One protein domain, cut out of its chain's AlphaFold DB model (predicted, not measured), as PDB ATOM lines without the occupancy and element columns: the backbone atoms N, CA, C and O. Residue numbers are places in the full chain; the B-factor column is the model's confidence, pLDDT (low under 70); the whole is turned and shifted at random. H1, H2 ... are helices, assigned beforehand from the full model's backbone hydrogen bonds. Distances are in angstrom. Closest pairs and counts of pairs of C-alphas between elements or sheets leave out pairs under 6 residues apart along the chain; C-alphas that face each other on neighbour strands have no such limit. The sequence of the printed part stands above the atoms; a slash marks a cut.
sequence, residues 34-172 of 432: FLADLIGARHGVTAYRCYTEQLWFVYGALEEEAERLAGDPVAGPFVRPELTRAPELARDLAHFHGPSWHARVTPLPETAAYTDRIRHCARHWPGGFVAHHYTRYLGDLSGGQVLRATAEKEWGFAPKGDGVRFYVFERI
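AT A GLANCE: This is residues 34 to 172 of the 432 residues of an uncharacterized protein of Streptomyces sp. MZ03-48 (UniProt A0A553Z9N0). A long helix, H2, runs through the middle of this all-helix body, with H3 folded back along it as a hairpin and H5 side by side with it elsewhere on its surface. From the far end of H5 the chain turns back through H6 and then H7, which together run the length of H2 the opposite way, while short H1 packs on H7 near where H2 begins. The 139 printed residues hold seven named helices, H1 to H7 in chain order, and no named strand. The whole is compact, with a radius of gyration of the C-alphas of 15.0 A and spans of 44 by 31 by 29 A.

IN THESE COORDINATES: Find C-alpha 34 at (-11.509, -6.037, 34.563); there H1 begins, residues 34 to 39. H2, residues 45 to 69, runs 35.3 A from C-alpha 45 at (-5.032, -15.525, 40.770). Further on, look for H3 at residues 86 to 97, 16.0 A long, and the four residues of H4, 101 to 104. H5 takes residues 109 to 124 over 22.2 A, and H6 residues 126 to 140 over 21.5 A. H7, residues 144 to 155, runs 15.7 A and ends at C-alpha 155, (-2.197, -14.389, 46.203).

HOW THE PARTS SIT: Start at H2, the hub, which touches three helices. H5 touches it at a shallow tilt of 15 degrees, the same way; their closest C-alphas, Val 58 and Thr 115, are 5.6 A apart. H3 forms a helical hairpin with H2, at a shallow tilt of 26 degrees, opposite ways, closest at the C-alphas of Tyr 59 and Ala 86, 5.8 A. H6 and H2 only just touch, with 3 pairs of C-alphas within 8 A, the closest being Leu 62 and His 133 at 6.3 A. H5 and H6 touch at a steep tilt of 47 degrees, opposite ways, with the C-alphas of Cys 121 and Phe 129 closest at 4.8 A. H6 and H7 meet only through their link. Residues 146 to 150 of H7 touch H1, where the closest C-alphas, Ile 39 and Leu 147, are 5.3 A apart. H4 and H3 only just touch, with 3 pairs of C-alphas within 8 A, and only at the corner; the closest are Ala 94 and Trp 101 at 5.7 A. In H1, H3, H5, H6 and H7 every O i to N i+4 pair is within hydrogen-bond range, in H2 20 of 21 are, and H4 is too short for such a pair.

THE WHOLE: The C-alphas farthest apart, those of Arg 42 and Pro 73, are 43.9 A apart. The printed part has no cut. The link from H2 to H3, residues 70 to 85, is long, and residues 156 to 172 after H7 hold no named element. The mean pLDDT of the printed part is 81.8; look for values under 70 in 25 residues, among them 73 to 78 and 170 to 172, and H6 has a mean of 61.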
ATOM      1  N   PHE A  34     -12.156  -4.814  34.052       70.06
ATOM      2  CA  PHE A  34     -11.509  -6.037  34.563       70.06
ATOM      3  C   PHE A  34     -10.272  -5.757  35.447       70.06
ATOM      4  O   PHE A  34     -10.036  -6.445  36.437       70.06
ATOM      5  N   LEU A  35      -9.497  -4.713  35.127       69.81
ATOM      6  CA  LEU A  35      -8.334  -4.259  35.900       69.81
ATOM      7  C   LEU A  35      -8.701  -3.698  37.283       69.81
ATOM      8  O   LEU A  35      -7.987  -3.973  38.244       69.81
ATOM      9  N   ALA A  36      -9.799  -2.949  37.407       68.75
ATOM     10  CA  ALA A  36     -10.287  -2.484  38.705       68.75
ATOM     11  C   ALA A  36     -10.720  -3.665  39.587       68.75
ATOM     12  O   ALA A  36     -10.409  -3.686  40.777       68.75
ATOM     13  N   ASP A  37     -11.346  -4.684  38.993       77.56
ATOM     14  CA  ASP A  37     -11.738  -5.906  39.701       77.56
ATOM     15  C   ASP A  37     -10.533  -6.767  40.098       77.56
ATOM     16  O   ASP A  37     -10.526  -7.365  41.173       77.56
ATOM     17  N   LEU A  38      -9.480  -6.782  39.282       77.56
ATOM     18  CA  LEU A  38      -8.215  -7.439  39.604       77.56
ATOM     19  C   LEU A  38      -7.481  -6.725  40.752       77.56
ATOM     20  O   LEU A  38      -7.012  -7.375  41.682       77.56
ATOM     21  N   ILE A  39      -7.435  -5.387  40.727       77.00
ATOM     22  CA  ILE A  39      -6.843  -4.557  41.791       77.00
ATOM     23  C   ILE A  39      -7.631  -4.685  43.099       77.00
ATOM     24  O   ILE A  39      -7.031  -4.748  44.173       77.00
ATOM     25  N   GLY A  40      -8.962  -4.746  43.013       78.31
ATOM     26  CA  GLY A  40      -9.857  -4.968  44.148       78.31
ATOM     27  C   GLY A  40      -9.945  -6.426  44.604       78.31
ATOM     28  O   GLY A  40     -10.778  -6.722  45.457       78.31
ATOM     29  N   ALA A  41      -9.145  -7.329  44.021       75.88
ATOM     30  CA  ALA A  41      -9.138  -8.769  44.292       75.88
ATOM     31  C   ALA A  41     -10.508  -9.462  44.140       75.88
ATOM     32  O   ALA A  41     -10.745 -10.542  44.679       75.88
ATOM     33  N   ARG A  42     -11.420  -8.859  43.368       80.94
ATOM     34  CA  ARG A  42     -12.707  -9.455  42.981       80.94
ATOM     35  C   ARG A  42     -12.527 -10.575  41.958       80.94
ATOM     36  O   ARG A  42     -13.369 -11.465  41.859       80.94
ATOM     37  N   HIS A  43     -11.422 -10.544  41.221       81.50
ATOM     38  CA  HIS A  43     -10.938 -11.654  40.413       81.50
ATOM     39  C   HIS A  43      -9.769 -12.359  41.111       81.50
ATOM     40  O   HIS A  43      -8.956 -11.719  41.766       81.50
ATOM     41  N   GLY A  44      -9.690 -13.686  40.976       85.06
ATOM     42  CA  GLY A  44      -8.648 -14.497  41.616       85.06
ATOM     43  C   GLY A  44      -7.358 -14.615  40.800       85.06
ATOM     44  O   GLY A  44      -7.282 -14.180  39.650       85.06
ATOM     45  N   VAL A  45      -6.364 -15.304  41.370       90.12
ATOM     46  CA  VAL A  45      -5.032 -15.525  40.770       90.12
ATOM     47  C   VAL A  45      -5.074 -16.085  39.340       90.12
ATOM     48  O   VAL A  45      -4.217 -15.759  38.524       90.12
ATOM     49  N   THR A  46      -6.094 -16.878  38.995       89.94
ATOM     50  CA  THR A  46      -6.297 -17.390  37.629       89.94
ATOM     51  C   THR A  46      -6.507 -16.261  36.622       89.94
ATOM     52  O   THR A  46      -5.916 -16.286  35.551       89.94
ATOM     53  N   ALA A  47      -7.295 -15.240  36.964       87.00
ATOM     54  CA  ALA A  47      -7.521 -14.096  36.084       87.00
ATOM     55  C   ALA A  47      -6.257 -13.239  35.936       87.00
ATOM     56  O   ALA A  47      -5.950 -12.776  34.841       87.00
ATOM     57  N   TYR A  48      -5.492 -13.075  37.019       91.00
ATOM     58  CA  TYR A  48      -4.206 -12.373  36.991       91.00
ATOM     59  C   TYR A  48      -3.179 -13.096  36.116       91.00
ATOM     60  O   TYR A  48      -2.477 -12.470  35.320       91.00
ATOM     61  N   ARG A  49      -3.144 -14.428  36.202       93.12
ATOM     62  CA  ARG A  49      -2.345 -15.278  35.322       93.12
ATOM     63  C   ARG A  49      -2.753 -15.090  33.864       93.12
ATOM     64  O   ARG A  49      -1.907 -14.693  33.074       93.12
ATOM     65  N   CYS A  50      -4.036 -15.261  33.532       91.25
ATOM     66  CA  CYS A  50      -4.535 -15.058  32.169       91.25
ATOM     67  C   CYS A  50      -4.216 -13.653  31.641       91.25
ATOM     68  O   CYS A  50      -3.821 -13.504  30.492       91.25
ATOM     69  N   TYR A  51      -4.316 -12.619  32.480       91.88
ATOM     70  CA  TYR A  51      -3.902 -11.266  32.113       91.88
ATOM     71  C   TYR A  51      -2.406 -11.192  31.775       91.88
ATOM     72  O   TYR A  51      -2.035 -10.660  30.731       91.88
ATOM     73  N   THR A  52      -1.555 -11.778  32.619       93.94
ATOM     74  CA  THR A  52      -0.098 -11.822  32.423       93.94
ATOM     75  C   THR A  52       0.286 -12.573  31.141       93.94
ATOM     76  O   THR A  52       1.177 -12.128  30.418       93.94
ATOM     77  N   GLU A  53      -0.428 -13.652  30.801       95.38
ATOM     78  CA  GLU A  53      -0.266 -14.370  29.526       95.38
ATOM     79  C   GLU A  53      -0.493 -13.437  28.330       95.38
ATOM     80  O   GLU A  53       0.292 -13.435  27.384       95.38
ATOM     81  N   GLN A  54      -1.536 -12.602  28.379       95.62
ATOM     82  CA  GLN A  54      -1.823 -11.656  27.299       95.62
ATOM     83  C   GLN A  54      -0.782 -10.533  27.224       95.62
ATOM     84  O   GLN A  54      -0.413 -10.116  26.124       95.62
ATOM     85  N   LEU A  55      -0.261 -10.071  28.368       94.50
ATOM     86  CA  LEU A  55       0.811  -9.073  28.394       94.50
ATOM     87  C   LEU A  55       2.068  -9.567  27.678       94.50
ATOM     88  O   LEU A  55       2.652  -8.798  26.923       94.50
ATOM     89  N   TRP A  56       2.451 -10.837  27.820       97.19
ATOM     90  CA  TRP A  56       3.611 -11.377  27.101       97.19
ATOM     91  C   TRP A  56       3.543 -11.132  25.586       97.19
ATOM     92  O   TRP A  56       4.517 -10.663  25.000       97.19
ATOM     93  N   PHE A  57       2.383 -11.342  24.957       96.75
ATOM     94  CA  PHE A  57       2.220 -11.080  23.524       96.75
ATOM     95  C   PHE A  57       2.303  -9.588  23.181       96.75
ATOM     96  O   PHE A  57       2.912  -9.215  22.178       96.75
ATOM     97  N   VAL A  58       1.721  -8.727  24.021       94.69
ATOM     98  CA  VAL A  58       1.744  -7.269  23.827       94.69
ATOM     99  C   VAL A  58       3.162  -6.710  23.943       94.69
ATOM    100  O   VAL A  58       3.580  -5.941  23.077       94.69
ATOM    101  N   TYR A  59       3.907  -7.091  24.983       96.31
ATOM    102  CA  TYR A  59       5.277  -6.611  25.191       96.31
ATOM    103  C   TYR A  59       6.255  -7.265  24.222       96.31
ATOM    104  O   TYR A  59       7.144  -6.576  23.745       96.31
ATOM    105  N   GLY A  60       6.034  -8.524  23.829       96.25
ATOM    106  CA  GLY A  60       6.776  -9.150  22.734       96.25
ATOM    107  C   GLY A  60       6.665  -8.337  21.441       96.25
ATOM    108  O   GLY A  60       7.679  -7.945  20.875       96.25
ATOM    109  N   ALA A  61       5.446  -7.969  21.031       95.75
ATOM    110  CA  ALA A  61       5.246  -7.135  19.843       95.75
ATOM    111  C   ALA A  61       5.845  -5.722  19.984       95.75
ATOM    112  O   ALA A  61       6.344  -5.171  19.006       95.75
ATOM    113  N   LEU A  62       5.797  -5.119  21.177       92.06
ATOM    114  CA  LEU A  62       6.434  -3.822  21.422       92.06
ATOM    115  C   LEU A  62       7.959  -3.905  21.336       92.06
ATOM    116  O   LEU A  62       8.572  -3.024  20.746       92.06
ATOM    117  N   GLU A  63       8.562  -4.926  21.935       95.44
ATOM    118  CA  GLU A  63      10.012  -5.052  22.078       95.44
ATOM    119  C   GLU A  63      10.685  -5.546  20.792       95.44
ATOM    120  O   GLU A  63      11.737  -5.018  20.432       95.44
ATOM    121  N   GLU A  64      10.047  -6.450  20.039       95.38
ATOM    122  CA  GLU A  64      10.484  -6.841  18.688       95.38
ATOM    123  C   GLU A  64      10.558  -5.623  17.751       95.38
ATOM    124  O   GLU A  64      11.540  -5.420  17.035       95.38
ATOM    125  N   GLU A  65       9.524  -4.779  17.757       94.88
ATOM    126  CA  GLU A  65       9.491  -3.585  16.909       94.88
ATOM    127  C   GLU A  65      10.394  -2.466  17.452       94.88
ATOM    128  O   GLU A  65      10.976  -1.719  16.667       94.88
ATOM    129  N   ALA A  66      10.578  -2.377  18.773       86.12
ATOM    130  CA  ALA A  66      11.534  -1.460  19.388       86.12
ATOM    131  C   ALA A  66      12.966  -1.751  18.912       86.12
ATOM    132  O   ALA A  66      13.676  -0.829  18.520       86.12
ATOM    133  N   GLU A  67      13.377  -3.020  18.868       91.31
ATOM    134  CA  GLU A  67      14.698  -3.409  18.361       91.31
ATOM    135  C   GLU A  67      14.896  -2.972  16.901       91.31
ATOM    136  O   GLU A  67      15.917  -2.376  16.552       91.31
ATOM    137  N   ARG A  68      13.879  -3.168  16.052       90.94
ATOM    138  CA  ARG A  68      13.911  -2.730  14.645       90.94
ATOM    139  C   ARG A  68      13.960  -1.211  14.491       90.94
ATOM    140  O   ARG A  68      14.573  -0.712  13.548       90.94
ATOM    141  N   LEU A  69      13.303  -0.487  15.393       82.62
ATOM    142  CA  LEU A  69      13.203   0.972  15.393       82.62
ATOM    143  C   LEU A  69      14.303   1.660  16.214       82.62
ATOM    144  O   LEU A  69      14.300   2.883  16.312       82.62
ATOM    145  N   ALA A  70      15.273   0.927  16.766       80.12
ATOM    146  CA  ALA A  70      16.329   1.503  17.602       80.12
ATOM    147  C   ALA A  70      17.146   2.599  16.882       80.12
ATOM    148  O   ALA A  70      17.590   3.558  17.509       80.12
ATOM    149  N   GLY A  71      17.310   2.480  15.559       71.44
ATOM    150  CA  GLY A  71      17.956   3.489  14.710       71.44
ATOM    151  C   GLY A  71      17.002   4.511  14.077       71.44
ATOM    152  O   GLY A  71      17.457   5.392  13.350       71.44
ATOM    153  N   ASP A  72      15.691   4.394  14.305       78.31
ATOM    154  CA  ASP A  72      14.692   5.300  13.743       78.31
ATOM    155  C   ASP A  72      14.736   6.662  14.469       78.31
ATOM    156  O   ASP A  72      14.727   6.708  15.701       78.31
ATOM    157  N   PRO A  73      14.764   7.799  13.749       43.91
ATOM    158  CA  PRO A  73      14.930   9.123  14.357       43.91
ATOM    159  C   PRO A  73      13.737   9.570  15.218       43.91
ATOM    160  O   PRO A  73      13.827  10.584  15.911       43.91
ATOM    161  N   VAL A  74      12.607   8.864  15.142       46.06
ATOM    162  CA  VAL A  74      11.383   9.141  15.896       46.06
ATOM    163  C   VAL A  74      11.270   8.210  17.088       46.06
ATOM    164  O   VAL A  74      11.157   8.681  18.213       46.06
ATOM    165  N   ALA A  75      11.310   6.906  16.836       48.16
ATOM    166  CA  ALA A  75      11.065   5.889  17.848       48.16
ATOM    167  C   ALA A  75      12.332   5.495  18.625       48.16
ATOM    168  O   ALA A  75      12.241   5.228  19.823       48.16
ATOM    169  N   GLY A  76      13.510   5.528  17.994       55.81
ATOM    170  CA  GLY A  76      14.790   5.113  18.577       55.81
ATOM    171  C   GLY A  76      15.129   5.746  19.933       55.81
ATOM    172  O   GLY A  76      15.501   5.011  20.847       55.81
ATOM    173  N   PRO A  77      14.916   7.062  20.152       60.34
ATOM    174  CA  PRO A  77      15.149   7.693  21.456       60.34
ATOM    175  C   PRO A  77      14.336   7.105  22.626       60.34
ATOM    176  O   PRO A  77      14.685   7.324  23.787       60.34
ATOM    177  N   PHE A  78      13.262   6.364  22.339       54.84
ATOM    178  CA  PHE A  78      12.355   5.771  23.329       54.84
ATOM    179  C   PHE A  78      12.570   4.278  23.533       54.84
ATOM    180  O   PHE A  78      12.038   3.707  24.487       54.84
ATOM    181  N   VAL A  79      13.387   3.663  22.679       72.75
ATOM    182  CA  VAL A  79      13.829   2.278  22.805       72.75
ATOM    183  C   VAL A  79      14.905   2.226  23.887       72.75
ATOM    184  O   VAL A  79      16.101   2.367  23.637       72.75
ATOM    185  N   ARG A  80      14.455   2.091  25.135       70.81
ATOM    186  CA  ARG A  80      15.304   2.092  26.329       70.81
ATOM    187  C   ARG A  80      15.390   0.678  26.907       70.81
ATOM    188  O   ARG A  80      14.364   0.162  27.354       70.81
ATOM    189  N   PRO A  81      16.579   0.051  26.963       74.19
ATOM    190  CA  PRO A  81      16.730  -1.305  27.500       74.19
ATOM    191  C   PRO A  81      16.308  -1.446  28.972       74.19
ATOM    192  O   PRO A  81      16.063  -2.551  29.449       74.19
ATOM    193  N   GLU A  82      16.241  -0.341  29.721       74.88
ATOM    194  CA  GLU A  82      15.738  -0.317  31.099       74.88
ATOM    195  C   GLU A  82      14.244  -0.658  31.197       74.88
ATOM    196  O   GLU A  82      13.786  -1.097  32.253       74.88
ATOM    197  N   LEU A  83      13.490  -0.455  30.112       78.75
ATOM    198  CA  LEU A  83      12.050  -0.686  30.060       78.75
ATOM    199  C   LEU A  83      11.698  -2.118  29.658       78.75
ATOM    200  O   LEU A  83      10.688  -2.610  30.138       78.75
ATOM    201  N   THR A  84      12.535  -2.809  28.877       87.06
ATOM    202  CA  THR A  84      12.330  -4.192  28.399       87.06
ATOM    203  C   THR A  84      11.755  -5.092  29.490       87.06
ATOM    204  O   THR A  84      12.373  -5.266  30.544       87.06
ATOM    205  N   ARG A  85      10.552  -5.619  29.269       93.38
ATOM    206  CA  ARG A  85       9.754  -6.395  30.223       93.38
ATOM    207  C   ARG A  85       9.517  -7.833  29.782       93.38
ATOM    208  O   ARG A  85       9.252  -8.653  30.660       93.38
ATOM    209  N   ALA A  86       9.636  -8.172  28.497       94.38
ATOM    210  CA  ALA A  86       9.393  -9.532  28.026       94.38
ATOM    211  C   ALA A  86      10.208 -10.575  28.824       94.38
ATOM    212  O   ALA A  86       9.592 -11.491  29.369       94.38
ATOM    213  N   PRO A  87      11.530 -10.433  29.057       94.38
ATOM    214  CA  PRO A  87      12.280 -11.415  29.845       94.38
ATOM    215  C   PRO A  87      11.721 -11.642  31.259       94.38
ATOM    216  O   PRO A  87      11.737 -12.770  31.748       94.38
ATOM    217  N   GLU A  88      11.189 -10.598  31.902       95.62
ATOM    218  CA  GLU A  88      10.559 -10.714  33.222       95.62
ATOM    219  C   GLU A  88       9.179 -11.378  33.140       95.62
ATOM    220  O   GLU A  88       8.878 -12.252  33.949       95.62
ATOM    221  N   LEU A  89       8.381 -11.065  32.111       95.75
ATOM    222  CA  LEU A  89       7.122 -11.769  31.826       95.75
ATOM    223  C   LEU A  89       7.354 -13.261  31.562       95.75
ATOM    224  O   LEU A  89       6.589 -14.092  32.040       95.75
ATOM    225  N   ALA A  90       8.424 -13.627  30.856       96.00
ATOM    226  CA  ALA A  90       8.782 -15.024  30.630       96.00
ATOM    227  C   ALA A  90       9.122 -15.755  31.940       96.00
ATOM    228  O   ALA A  90       8.764 -16.924  32.098       96.00
ATOM    229  N   ARG A  91       9.787 -15.081  32.889       96.06
ATOM    230  CA  ARG A  91      10.060 -15.631  34.228       96.06
ATOM    231  C   ARG A  91       8.778 -15.795  35.038       96.06
ATOM    232  O   ARG A  91       8.563 -16.861  35.610       96.06
ATOM    233  N   ASP A  92       7.902 -14.794  35.019       96.62
ATOM    234  CA  ASP A  92       6.599 -14.860  35.690       96.62
ATOM    235  C   ASP A  92       5.725 -15.994  35.116       96.62
ATOM    236  O   ASP A  92       5.133 -16.775  35.861       96.62
ATOM    237  N   LEU A  93       5.708 -16.174  33.791       96.75
ATOM    238  CA  LEU A  93       4.969 -17.262  33.142       96.75
ATOM    239  C   LEU A  93       5.584 -18.642  33.405       96.75
ATOM    240  O   LEU A  93       4.846 -19.614  33.601       96.75
ATOM    241  N   ALA A  94       6.914 -18.741  33.475       96.25
ATOM    242  CA  ALA A  94       7.589 -19.970  33.885       96.25
ATOM    243  C   ALA A  94       7.242 -20.354  35.330       96.25
ATOM    244  O   ALA A  94       7.063 -21.536  35.621       96.25
ATOM    245  N   HIS A  95       7.077 -19.371  36.212       95.06
ATOM    246  CA  HIS A  95       6.594 -19.595  37.570       95.06
ATOM    247  C   HIS A  95       5.142 -20.100  37.596       95.06
ATOM    248  O   HIS A  95       4.822 -21.020  38.345       95.06
ATOM    249  N   PHE A  96       4.262 -19.573  36.740       93.62
ATOM    250  CA  PHE A  96       2.852 -19.984  36.713       93.62
ATOM    251  C   PHE A  96       2.582 -21.346  36.072       93.62
ATOM    252  O   PHE A  96       1.680 -22.063  36.522       93.62
ATOM    253  N   HIS A  97       3.303 -21.687  35.004       93.31
ATOM    254  CA  HIS A  97       2.990 -22.846  34.158       93.31
ATOM    255  C   HIS A  97       4.145 -23.848  34.014       93.31
ATOM    256  O   HIS A  97       3.984 -24.875  33.346       93.31
ATOM    257  N   GLY A  98       5.295 -23.570  34.629       93.38
ATOM    258  CA  GLY A  98       6.523 -24.340  34.471       93.38
ATOM    259  C   GLY A  98       7.333 -23.948  33.223       93.38
ATOM    260  O   GLY A  98       6.923 -23.098  32.433       93.38
ATOM    261  N   PRO A  99       8.488 -24.593  32.992       89.94
ATOM    262  CA  PRO A  99       9.439 -24.212  31.938       89.94
ATOM    263  C   PRO A  99       8.883 -24.328  30.505       89.94
ATOM    264  O   PRO A  99       9.394 -23.689  29.590       89.94
ATOM    265  N   SER A 100       7.811 -25.095  30.298       92.50
ATOM    266  CA  SER A 100       7.137 -25.261  28.999       92.50
ATOM    267  C   SER A 100       5.900 -24.366  28.840       92.50
ATOM    268  O   SER A 100       4.960 -24.727  28.133       92.50
ATOM    269  N   TRP A 101       5.867 -23.215  29.518       94.38
ATOM    270  CA  TRP A 101       4.723 -22.295  29.519       94.38
ATOM    271  C   TRP A 101       4.323 -21.807  28.119       94.38
ATOM    272  O   TRP A 101       3.136 -21.649  27.854       94.38
ATOM    273  N   HIS A 102       5.278 -21.641  27.199       89.81
ATOM    274  CA  HIS A 102       5.031 -21.166  25.832       89.81
ATOM    275  C   HIS A 102       4.048 -22.056  25.051       89.81
ATOM    276  O   HIS A 102       3.297 -21.560  24.223       89.81
ATOM    277  N   ALA A 103       4.007 -23.362  25.342       90.88
ATOM    278  CA  ALA A 103       3.078 -24.302  24.711       90.88
ATOM    279  C   ALA A 103       1.651 -24.231  25.292       90.88
ATOM    280  O   ALA A 103       0.763 -24.950  24.837       90.88
ATOM    281  N   ARG A 104       1.437 -23.420  26.334       86.75
ATOM    282  CA  ARG A 104       0.180 -23.331  27.094       86.75
ATOM    283  C   ARG A 104      -0.509 -21.975  26.973       86.75
ATOM    284  O   ARG A 104      -1.620 -21.843  27.475       86.75
ATOM    285  N   VAL A 105       0.136 -20.995  26.343       92.75
ATOM    286  CA  VAL A 105      -0.378 -19.630  26.215       92.75
ATOM    287  C   VAL A 105      -0.674 -19.314  24.756       92.75
ATOM    288  O   VAL A 105       0.134 -19.587  23.872       92.75
ATOM    289  N   THR A 106      -1.832 -18.711  24.513       93.69
ATOM    290  CA  THR A 106      -2.294 -18.318  23.178       93.69
ATOM    291  C   THR A 106      -2.883 -16.913  23.278       93.69
ATOM    292  O   THR A 106      -3.577 -16.626  24.262       93.69
ATOM    293  N   PRO A 107      -2.624 -16.013  22.310       95.12
ATOM    294  CA  PRO A 107      -3.228 -14.693  22.345       95.12
ATOM    295  C   PRO A 107      -4.735 -14.811  22.110       95.12
ATOM    296  O   PRO A 107      -5.187 -15.538  21.222       95.12
ATOM    297  N   LEU A 108      -5.514 -14.064  22.886       93.12
ATOM    298  CA  LEU A 108      -6.923 -13.829  22.580       93.12
ATOM    299  C   LEU A 108      -7.055 -13.065  21.251       93.12
ATOM    300  O   LEU A 108      -6.121 -12.348  20.875       93.12
ATOM    301  N   PRO A 109      -8.201 -13.160  20.552       93.62
ATOM    302  CA  PRO A 109      -8.435 -12.409  19.318       93.62
ATOM    303  C   PRO A 109      -8.161 -10.904  19.462       93.62
ATOM    304  O   PRO A 109      -7.531 -10.300  18.596       93.62
ATOM    305  N   GLU A 110      -8.558 -10.307  20.584       84.81
ATOM    306  CA  GLU A 110      -8.357  -8.889  20.889       84.81
ATOM    307  C   GLU A 110      -6.878  -8.567  21.139       84.81
ATOM    308  O   GLU A 110      -6.371  -7.551  20.660       84.81
ATOM    309  N   THR A 111      -6.165  -9.453  21.840       90.19
ATOM    310  CA  THR A 111      -4.716  -9.338  22.047       90.19
ATOM    311  C   THR A 111      -3.987  -9.410  20.712       90.19
ATOM    312  O   THR A 111      -3.146  -8.560  20.433       90.19
ATOM    313  N   ALA A 112      -4.336 -10.375  19.857       93.50
ATOM    314  CA  ALA A 112      -3.758 -10.514  18.525       93.50
ATOM    315  C   ALA A 112      -3.995  -9.245  17.688       93.50
ATOM    316  O   ALA A 112      -3.035  -8.650  17.198       93.50
ATOM    317  N   ALA A 113      -5.236  -8.750  17.636       84.44
ATOM    318  CA  ALA A 113      -5.574  -7.510  16.940       84.44
ATOM    319  C   ALA A 113      -4.780  -6.301  17.468       84.44
ATOM    320  O   ALA A 113      -4.324  -5.459  16.688       84.44
ATOM    321  N   TYR A 114      -4.560  -6.219  18.784       88.31
ATOM    322  CA  TYR A 114      -3.750  -5.157  19.374       88.31
ATOM    323  C   TYR A 114      -2.259  -5.289  19.034       88.31
ATOM    324  O   TYR A 114      -1.621  -4.295  18.679       88.31
ATOM    325  N   THR A 115      -1.700  -6.503  19.060       94.56
ATOM    326  CA  THR A 115      -0.315  -6.738  18.615       94.56
ATOM    327  C   THR A 115      -0.129  -6.384  17.141       94.56
ATOM    328  O   THR A 115       0.860  -5.748  16.777       94.56
ATOM    329  N   ASP A 116      -1.112  -6.692  16.293       91.81
ATOM    330  CA  ASP A 116      -1.082  -6.337  14.877       91.81
ATOM    331  C   ASP A 116      -1.182  -4.829  14.668       91.81
ATOM    332  O   ASP A 116      -0.486  -4.279  13.812       91.81
ATOM    333  N   ARG A 117      -1.971  -4.131  15.494       82.00
ATOM    334  CA  ARG A 117      -2.021  -2.666  15.511       82.00
ATOM    335  C   ARG A 117      -0.669  -2.057  15.880       82.00
ATOM    336  O   ARG A 117      -0.236  -1.137  15.190       82.00
ATOM    337  N   ILE A 118       0.006  -2.573  16.911       86.38
ATOM    338  CA  ILE A 118       1.354  -2.133  17.313       86.38
ATOM    339  C   ILE A 118       2.334  -2.301  16.149       86.38
ATOM    340  O   ILE A 118       2.981  -1.334  15.747       86.38
ATOM    341  N   ARG A 119       2.376  -3.495  15.551       95.88
ATOM    342  CA  ARG A 119       3.241  -3.807  14.407       95.88
ATOM    343  C   ARG A 119       2.919  -2.953  13.179       95.88
ATOM    344  O   ARG A 119       3.813  -2.506  12.466       95.88
ATOM    345  N   HIS A 120       1.639  -2.697  12.917       83.88
ATOM    346  CA  HIS A 120       1.206  -1.809  11.842       83.88
ATOM    347  C   HIS A 120       1.683  -0.370  12.085       83.88
ATOM    348  O   HIS A 120       2.239   0.250  11.180       83.88
ATOM    349  N   CYS A 121       1.516   0.154  13.303       70.94
ATOM    350  CA  CYS A 121       2.047   1.460  13.678       70.94
ATOM    351  C   CYS A 121       3.570   1.509  13.520       70.94
ATOM    352  O   CYS A 121       4.069   2.440  12.908       70.94
ATOM    353  N   ALA A 122       4.309   0.499  13.980       82.12
ATOM    354  CA  ALA A 122       5.767   0.472  13.861       82.12
ATOM    355  C   ALA A 122       6.239   0.589  12.406       82.12
ATOM    356  O   ALA A 122       7.147   1.361  12.104       82.12
ATOM    357  N   ARG A 123       5.560  -0.108  11.485       87.75
ATOM    358  CA  ARG A 123       5.895  -0.099  10.055       87.75
ATOM    359  C   ARG A 123       5.511   1.182   9.321       87.75
ATOM    360  O   ARG A 123       6.218   1.580   8.401       87.75
ATOM    361  N   HIS A 124       4.371   1.780   9.658       75.56
ATOM    362  CA  HIS A 124       3.767   2.839   8.834       75.56
ATOM    363  C   HIS A 124       3.731   4.208   9.518       75.56
ATOM    364  O   HIS A 124       3.569   5.228   8.852       75.56
ATOM    365  N   TRP A 125       3.878   4.247  10.841       70.38
ATOM    366  CA  TRP A 125       3.814   5.456  11.651       70.38
ATOM    367  C   TRP A 125       4.599   5.284  12.971       70.38
ATOM    368  O   TRP A 125       3.994   5.048  14.022       70.38
ATOM    369  N   PRO A 126       5.937   5.449  12.959       59.44
ATOM    370  CA  PRO A 126       6.780   5.271  14.149       59.44
ATOM    371  C   PRO A 126       6.331   6.086  15.372       59.44
ATOM    372  O   PRO A 126       6.398   5.595  16.493       59.44
ATOM    373  N   GLY A 127       5.771   7.287  15.165       45.28
ATOM    374  CA  GLY A 127       5.168   8.093  16.237       45.28
ATOM    375  C   GLY A 127       3.896   7.486  16.852       45.28
ATOM    376  O   GLY A 127       3.597   7.726  18.017       45.28
ATOM    377  N   GLY A 128       3.153   6.664  16.113       47.38
ATOM    378  CA  GLY A 128       2.031   5.890  16.648       47.38
ATOM    379  C   GLY A 128       2.476   4.657  17.429       47.38
ATOM    380  O   GLY A 128       1.861   4.327  18.439       47.38
ATOM    381  N   PHE A 129       3.557   3.990  17.001       71.06
ATOM    382  CA  PHE A 129       4.151   2.864  17.743       71.06
ATOM    383  C   PHE A 129       4.573   3.316  19.134       71.06
ATOM    384  O   PHE A 129       4.206   2.735  20.153       71.06
ATOM    385  N   VAL A 130       5.269   4.436  19.135       52.69
ATOM    386  CA  VAL A 130       5.617   5.224  20.287       52.69
ATOM    387  C   VAL A 130       4.400   5.420  21.221       52.69
ATOM    388  O   VAL A 130       4.434   4.985  22.367       52.69
ATOM    389  N   ALA A 131       3.256   5.933  20.761       50.44
ATOM    390  CA  ALA A 131       2.102   6.152  21.645       50.44
ATOM    391  C   ALA A 131       1.657   4.875  22.401       50.44
ATOM    392  O   ALA A 131       1.325   4.930  23.591       50.44
ATOM    393  N   HIS A 132       1.736   3.709  21.750       64.31
ATOM    394  CA  HIS A 132       1.482   2.410  22.379       64.31
ATOM    395  C   HIS A 132       2.574   1.998  23.369       64.31
ATOM    396  O   HIS A 132       2.245   1.645  24.503       64.31
ATOM    397  N   HIS A 133       3.848   2.077  22.963       71.81
ATOM    398  CA  HIS A 133       5.012   1.788  23.809       71.81
ATOM    399  C   HIS A 133       4.884   2.522  25.148       71.81
ATOM    400  O   HIS A 133       4.992   1.935  26.219       71.81
ATOM    401  N   TYR A 134       4.494   3.789  25.112       54.62
ATOM    402  CA  TYR A 134       4.336   4.563  26.335       54.62
ATOM    403  C   TYR A 134       3.272   4.146  27.281       54.62
ATOM    404  O   TYR A 134       3.476   4.139  28.490       54.62
ATOM    405  N   THR A 135       2.084   3.981  26.710       56.62
ATOM    406  CA  THR A 135       0.870   4.020  27.496       56.62
ATOM    407  C   THR A 135       0.899   2.782  28.377       56.62
ATOM    408  O   THR A 135       0.512   2.815  29.541       56.62
ATOM    409  N   ARG A 136       1.510   1.726  27.828       75.31
ATOM    410  CA  ARG A 136       1.956   0.517  28.488       75.31
ATOM    411  C   ARG A 136       3.018   0.790  29.563       75.31
ATOM    412  O   ARG A 136       2.674   0.731  30.740       75.31
ATOM    413  N   TYR A 137       4.248   1.171  29.204       70.88
ATOM    414  CA  TYR A 137       5.341   1.277  30.188       70.88
ATOM    415  C   TYR A 137       5.093   2.305  31.308       70.88
ATOM    416  O   TYR A 137       5.414   2.048  32.469       70.88
ATOM    417  N   LEU A 138       4.489   3.462  31.013       59.06
ATOM    418  CA  LEU A 138       4.143   4.444  32.045       59.06
ATOM    419  C   LEU A 138       3.003   3.949  32.944       59.06
ATOM    420  O   LEU A 138       3.015   4.207  34.156       59.06
ATOM    421  N   GLY A 139       2.030   3.240  32.369       58.72
ATOM    422  CA  GLY A 139       0.976   2.569  33.123       58.72
ATOM    423  C   GLY A 139       1.563   1.610  34.161       58.72
ATOM    424  O   GLY A 139       1.190   1.666  35.333       58.72
ATOM    425  N   ASP A 140       2.570   0.825  33.785       75.62
ATOM    426  CA  ASP A 140       3.204  -0.149  34.685       75.62
ATOM    427  C   ASP A 140       4.079   0.510  35.765       75.62
ATOM    428  O   ASP A 140       4.071   0.103  36.932       75.62
ATOM    429  N   LEU A 141       4.785   1.586  35.398       58.69
ATOM    430  CA  LEU A 141       5.569   2.432  36.310       58.69
ATOM    431  C   LEU A 141       4.696   3.289  37.249       58.69
ATOM    432  O   LEU A 141       5.215   4.047  38.079       58.69
ATOM    433  N   SER A 142       3.370   3.241  37.102       55.72
ATOM    434  CA  SER A 142       2.417   3.970  37.942       55.72
ATOM    435  C   SER A 142       1.375   3.045  38.569       55.72
ATOM    436  O   SER A 142       1.529   2.665  39.728       55.72
ATOM    437  N   GLY A 143       0.331   2.680  37.824       57.66
ATOM    438  CA  GLY A 143      -0.766   1.824  38.271       57.66
ATOM    439  C   GLY A 143      -0.362   0.361  38.462       57.66
ATOM    440  O   GLY A 143      -0.859  -0.286  39.382       57.66
ATOM    441  N   GLY A 144       0.598  -0.141  37.678       68.50
ATOM    442  CA  GLY A 144       1.097  -1.519  37.800       68.50
ATOM    443  C   GLY A 144       1.680  -1.848  39.178       68.50
ATOM    444  O   GLY A 144       1.603  -2.985  39.634       68.50
ATOM    445  N   GLN A 145       2.172  -0.841  39.908       71.75
ATOM    446  CA  GLN A 145       2.669  -1.019  41.276       71.75
ATOM    447  C   GLN A 145       1.555  -1.365  42.274       71.75
ATOM    448  O   GLN A 145       1.795  -2.105  43.225       71.75
ATOM    449  N   VAL A 146       0.340  -0.852  42.053       74.69
ATOM    450  CA  VAL A 146      -0.832  -1.184  42.876       74.69
ATOM    451  C   VAL A 146      -1.248  -2.625  42.611       74.69
ATOM    452  O   VAL A 146      -1.453  -3.381  43.554       74.69
ATOM    453  N   LEU A 147      -1.288  -3.026  41.339       78.38
ATOM    454  CA  LEU A 147      -1.604  -4.400  40.965       78.38
ATOM    455  C   LEU A 147      -0.559  -5.395  41.496       78.38
ATOM    456  O   LEU A 147      -0.942  -6.440  42.014       78.38
ATOM    457  N   ARG A 148       0.739  -5.046  41.466       87.75
ATOM    458  CA  ARG A 148       1.796  -5.824  42.133       87.75
ATOM    459  C   ARG A 148       1.500  -6.008  43.617       87.75
ATOM    460  O   ARG A 148       1.512  -7.132  44.100       87.75
ATOM    461  N   ALA A 149       1.241  -4.911  44.329       82.56
ATOM    462  CA  ALA A 149       0.998  -4.953  45.768       82.56
ATOM    463  C   ALA A 149      -0.237  -5.803  46.116       82.56
ATOM    464  O   ALA A 149      -0.192  -6.576  47.072       82.56
ATOM    465  N   THR A 150      -1.311  -5.710  45.322       84.38
ATOM    466  CA  THR A 150      -2.474  -6.601  45.449       84.38
ATOM    467  C   THR A 150      -2.069  -8.057  45.221       84.38
ATOM    468  O   THR A 150      -2.419  -8.907  46.029       84.38
ATOM    469  N   ALA A 151      -1.301  -8.357  44.173       86.44
ATOM    470  CA  ALA A 151      -0.897  -9.724  43.854       86.44
ATOM    471  C   ALA A 151      -0.008 -10.359  44.942       86.44
ATOM    472  O   ALA A 151      -0.237 -11.502  45.340       86.44
ATOM    473  N   GLU A 152       0.966  -9.606  45.462       91.69
ATOM    474  CA  GLU A 152       1.822 -10.008  46.589       91.69
ATOM    475  C   GLU A 152       0.982 -10.301  47.844       91.69
ATOM    476  O   GLU A 152       1.171 -11.321  48.505       91.69
ATOM    477  N   LYS A 153       0.015  -9.426  48.149       90.06
ATOM    478  CA  LYS A 153      -0.813  -9.509  49.358       90.06
ATOM    479  C   LYS A 153      -1.879 -10.604  49.297       90.06
ATOM    480  O   LYS A 153      -2.045 -11.341  50.262       90.06
ATOM    481  N   GLU A 154      -2.628 -10.672  48.204       89.56
ATOM    482  CA  GLU A 154      -3.859 -11.470  48.109       89.56
ATOM    483  C   GLU A 154      -3.606 -12.882  47.568       89.56
ATOM    484  O   GLU A 154      -4.376 -13.799  47.856       89.56
ATOM    485  N   TRP A 155      -2.523 -13.088  46.807       89.62
ATOM    486  CA  TRP A 155      -2.197 -14.389  46.203       89.62
ATOM    487  C   TRP A 155      -0.856 -14.968  46.669       89.62
ATOM    488  O   TRP A 155      -0.454 -16.027  46.194       89.62
ATOM    489  N   GLY A 156      -0.196 -14.319  47.633       87.56
ATOM    490  CA  GLY A 156       0.969 -14.863  48.333       87.56
ATOM    491  C   GLY A 156       2.255 -14.902  47.505       87.56
ATOM    492  O   GLY A 156       3.141 -15.703  47.806       87.56
ATOM    493  N   PHE A 157       2.372 -14.067  46.468       93.06
ATOM    494  CA  PHE A 157       3.624 -13.947  45.724       93.06
ATOM    495  C   PHE A 157       4.721 -13.318  46.586       93.06
ATOM    496  O   PHE A 157       4.479 -12.391  47.362       93.06
ATOM    497  N   ALA A 158       5.948 -13.817  46.422       92.00
ATOM    498  CA  ALA A 158       7.108 -13.239  47.083       92.00
ATOM    499  C   ALA A 158       7.275 -11.764  46.660       92.00
ATOM    500  O   ALA A 158       7.169 -11.466  45.466       92.00
ATOM    501  N   PRO A 159       7.574 -10.843  47.597       89.56
ATOM    502  CA  PRO A 159       7.775  -9.437  47.272       89.56
ATOM    503  C   PRO A 159       8.836  -9.255  46.189       89.56
ATOM    504  O   PRO A 159       9.970  -9.712  46.349       89.56
ATOM    505  N   LYS A 160       8.470  -8.577  45.095       87.06
ATOM    506  CA  LYS A 160       9.316  -8.378  43.903       87.06
ATOM    507  C   LYS A 160       9.858  -9.679  43.275       87.06
ATOM    508  O   LYS A 160      10.848  -9.638  42.548       87.06
ATOM    509  N   GLY A 161       9.248 -10.820  43.582       90.56
ATOM    510  CA  GLY A 161       9.676 -12.140  43.133       90.56
ATOM    511  C   GLY A 161       8.965 -12.611  41.868       90.56
ATOM    512  O   GLY A 161       8.210 -11.872  41.234       90.56
ATOM    513  N   ASP A 162       9.217 -13.871  41.518       93.94
ATOM    514  CA  ASP A 162       8.561 -14.550  40.400       93.94
ATOM    515  C   ASP A 162       7.028 -14.525  40.544       93.94
ATOM    516  O   ASP A 162       6.483 -14.727  41.629       93.94
ATOM    517  N   GLY A 163       6.341 -14.264  39.434       92.00
ATOM    518  CA  GLY A 163       4.898 -14.041  39.365       92.00
ATOM    519  C   GLY A 163       4.508 -12.560  39.388       92.00
ATOM    520  O   GLY A 163       3.382 -12.211  39.028       92.00
ATOM    521  N   VAL A 164       5.424 -11.666  39.769       93.44
ATOM    522  CA  VAL A 164       5.197 -10.215  39.748       93.44
ATOM    523  C   VAL A 164       6.384  -9.400  39.214       93.44
ATOM    524  O   VAL A 164       6.350  -8.163  39.273       93.44
ATOM    525  N   ARG A 165       7.434 -10.050  38.687       93.31
ATOM    526  CA  ARG A 165       8.673  -9.390  38.229       93.31
ATOM    527  C   ARG A 165       8.435  -8.408  37.099       93.31
ATOM    528  O   ARG A 165       9.152  -7.414  37.005       93.31
ATOM    529  N   PHE A 166       7.409  -8.635  36.284       92.56
ATOM    530  CA  PHE A 166       6.971  -7.700  35.255       92.56
ATOM    531  C   PHE A 166       6.847  -6.261  35.790       92.56
ATOM    532  O   PHE A 166       7.276  -5.312  35.132       92.56
ATOM    533  N   TYR A 167       6.360  -6.088  37.022       86.81
ATOM    534  CA  TYR A 167       6.188  -4.777  37.655       86.81
ATOM    535  C   TYR A 167       7.429  -4.274  38.414       86.81
ATOM    536  O   TYR A 167       7.365  -3.241  39.087       86.81
ATOM    537  N   VAL A 168       8.558  -4.983  38.357       85.62
ATOM    538  CA  VAL A 168       9.791  -4.657  39.087       85.62
ATOM    539  C   VAL A 168      10.837  -4.101  38.121       85.62
ATOM    540  O   VAL A 168      11.537  -4.824  37.415       85.62
ATOM    541  N   PHE A 169      10.969  -2.777  38.099       74.88
ATOM    542  CA  PHE A 169      11.932  -2.069  37.254       74.88
ATOM    543  C   PHE A 169      13.248  -1.838  38.002       74.88
ATOM    544  O   PHE A 169      13.536  -0.731  38.439       74.88
ATOM    545  N   GLU A 170      14.057  -2.888  38.164       68.38
ATOM    546  CA  GLU A 170      15.319  -2.835  38.931       68.38
ATOM    547  C   GLU A 170      16.324  -1.806  38.390       68.38
ATOM    548  O   GLU A 170      17.136  -1.270  39.138       68.38
ATOM    549  N   ARG A 171      16.229  -1.486  37.094       57.78
ATOM    550  CA  ARG A 171      17.072  -0.496  36.412       57.78
ATOM    551  C   ARG A 171      16.553   0.946  36.524       57.78
ATOM    552  O   ARG A 171      17.162   1.840  35.950       57.78
ATOM    553  N   ILE A 172      15.436   1.183  37.225       52.38
ATOM    554  CA  ILE A 172      14.813   2.508  37.377       52.38
ATOM    555  C   ILE A 172      14.590   2.800  38.867       52.38
ATOM    556  O   ILE A 172      13.612   2.352  39.465       52.38
TER     557      ILE A 172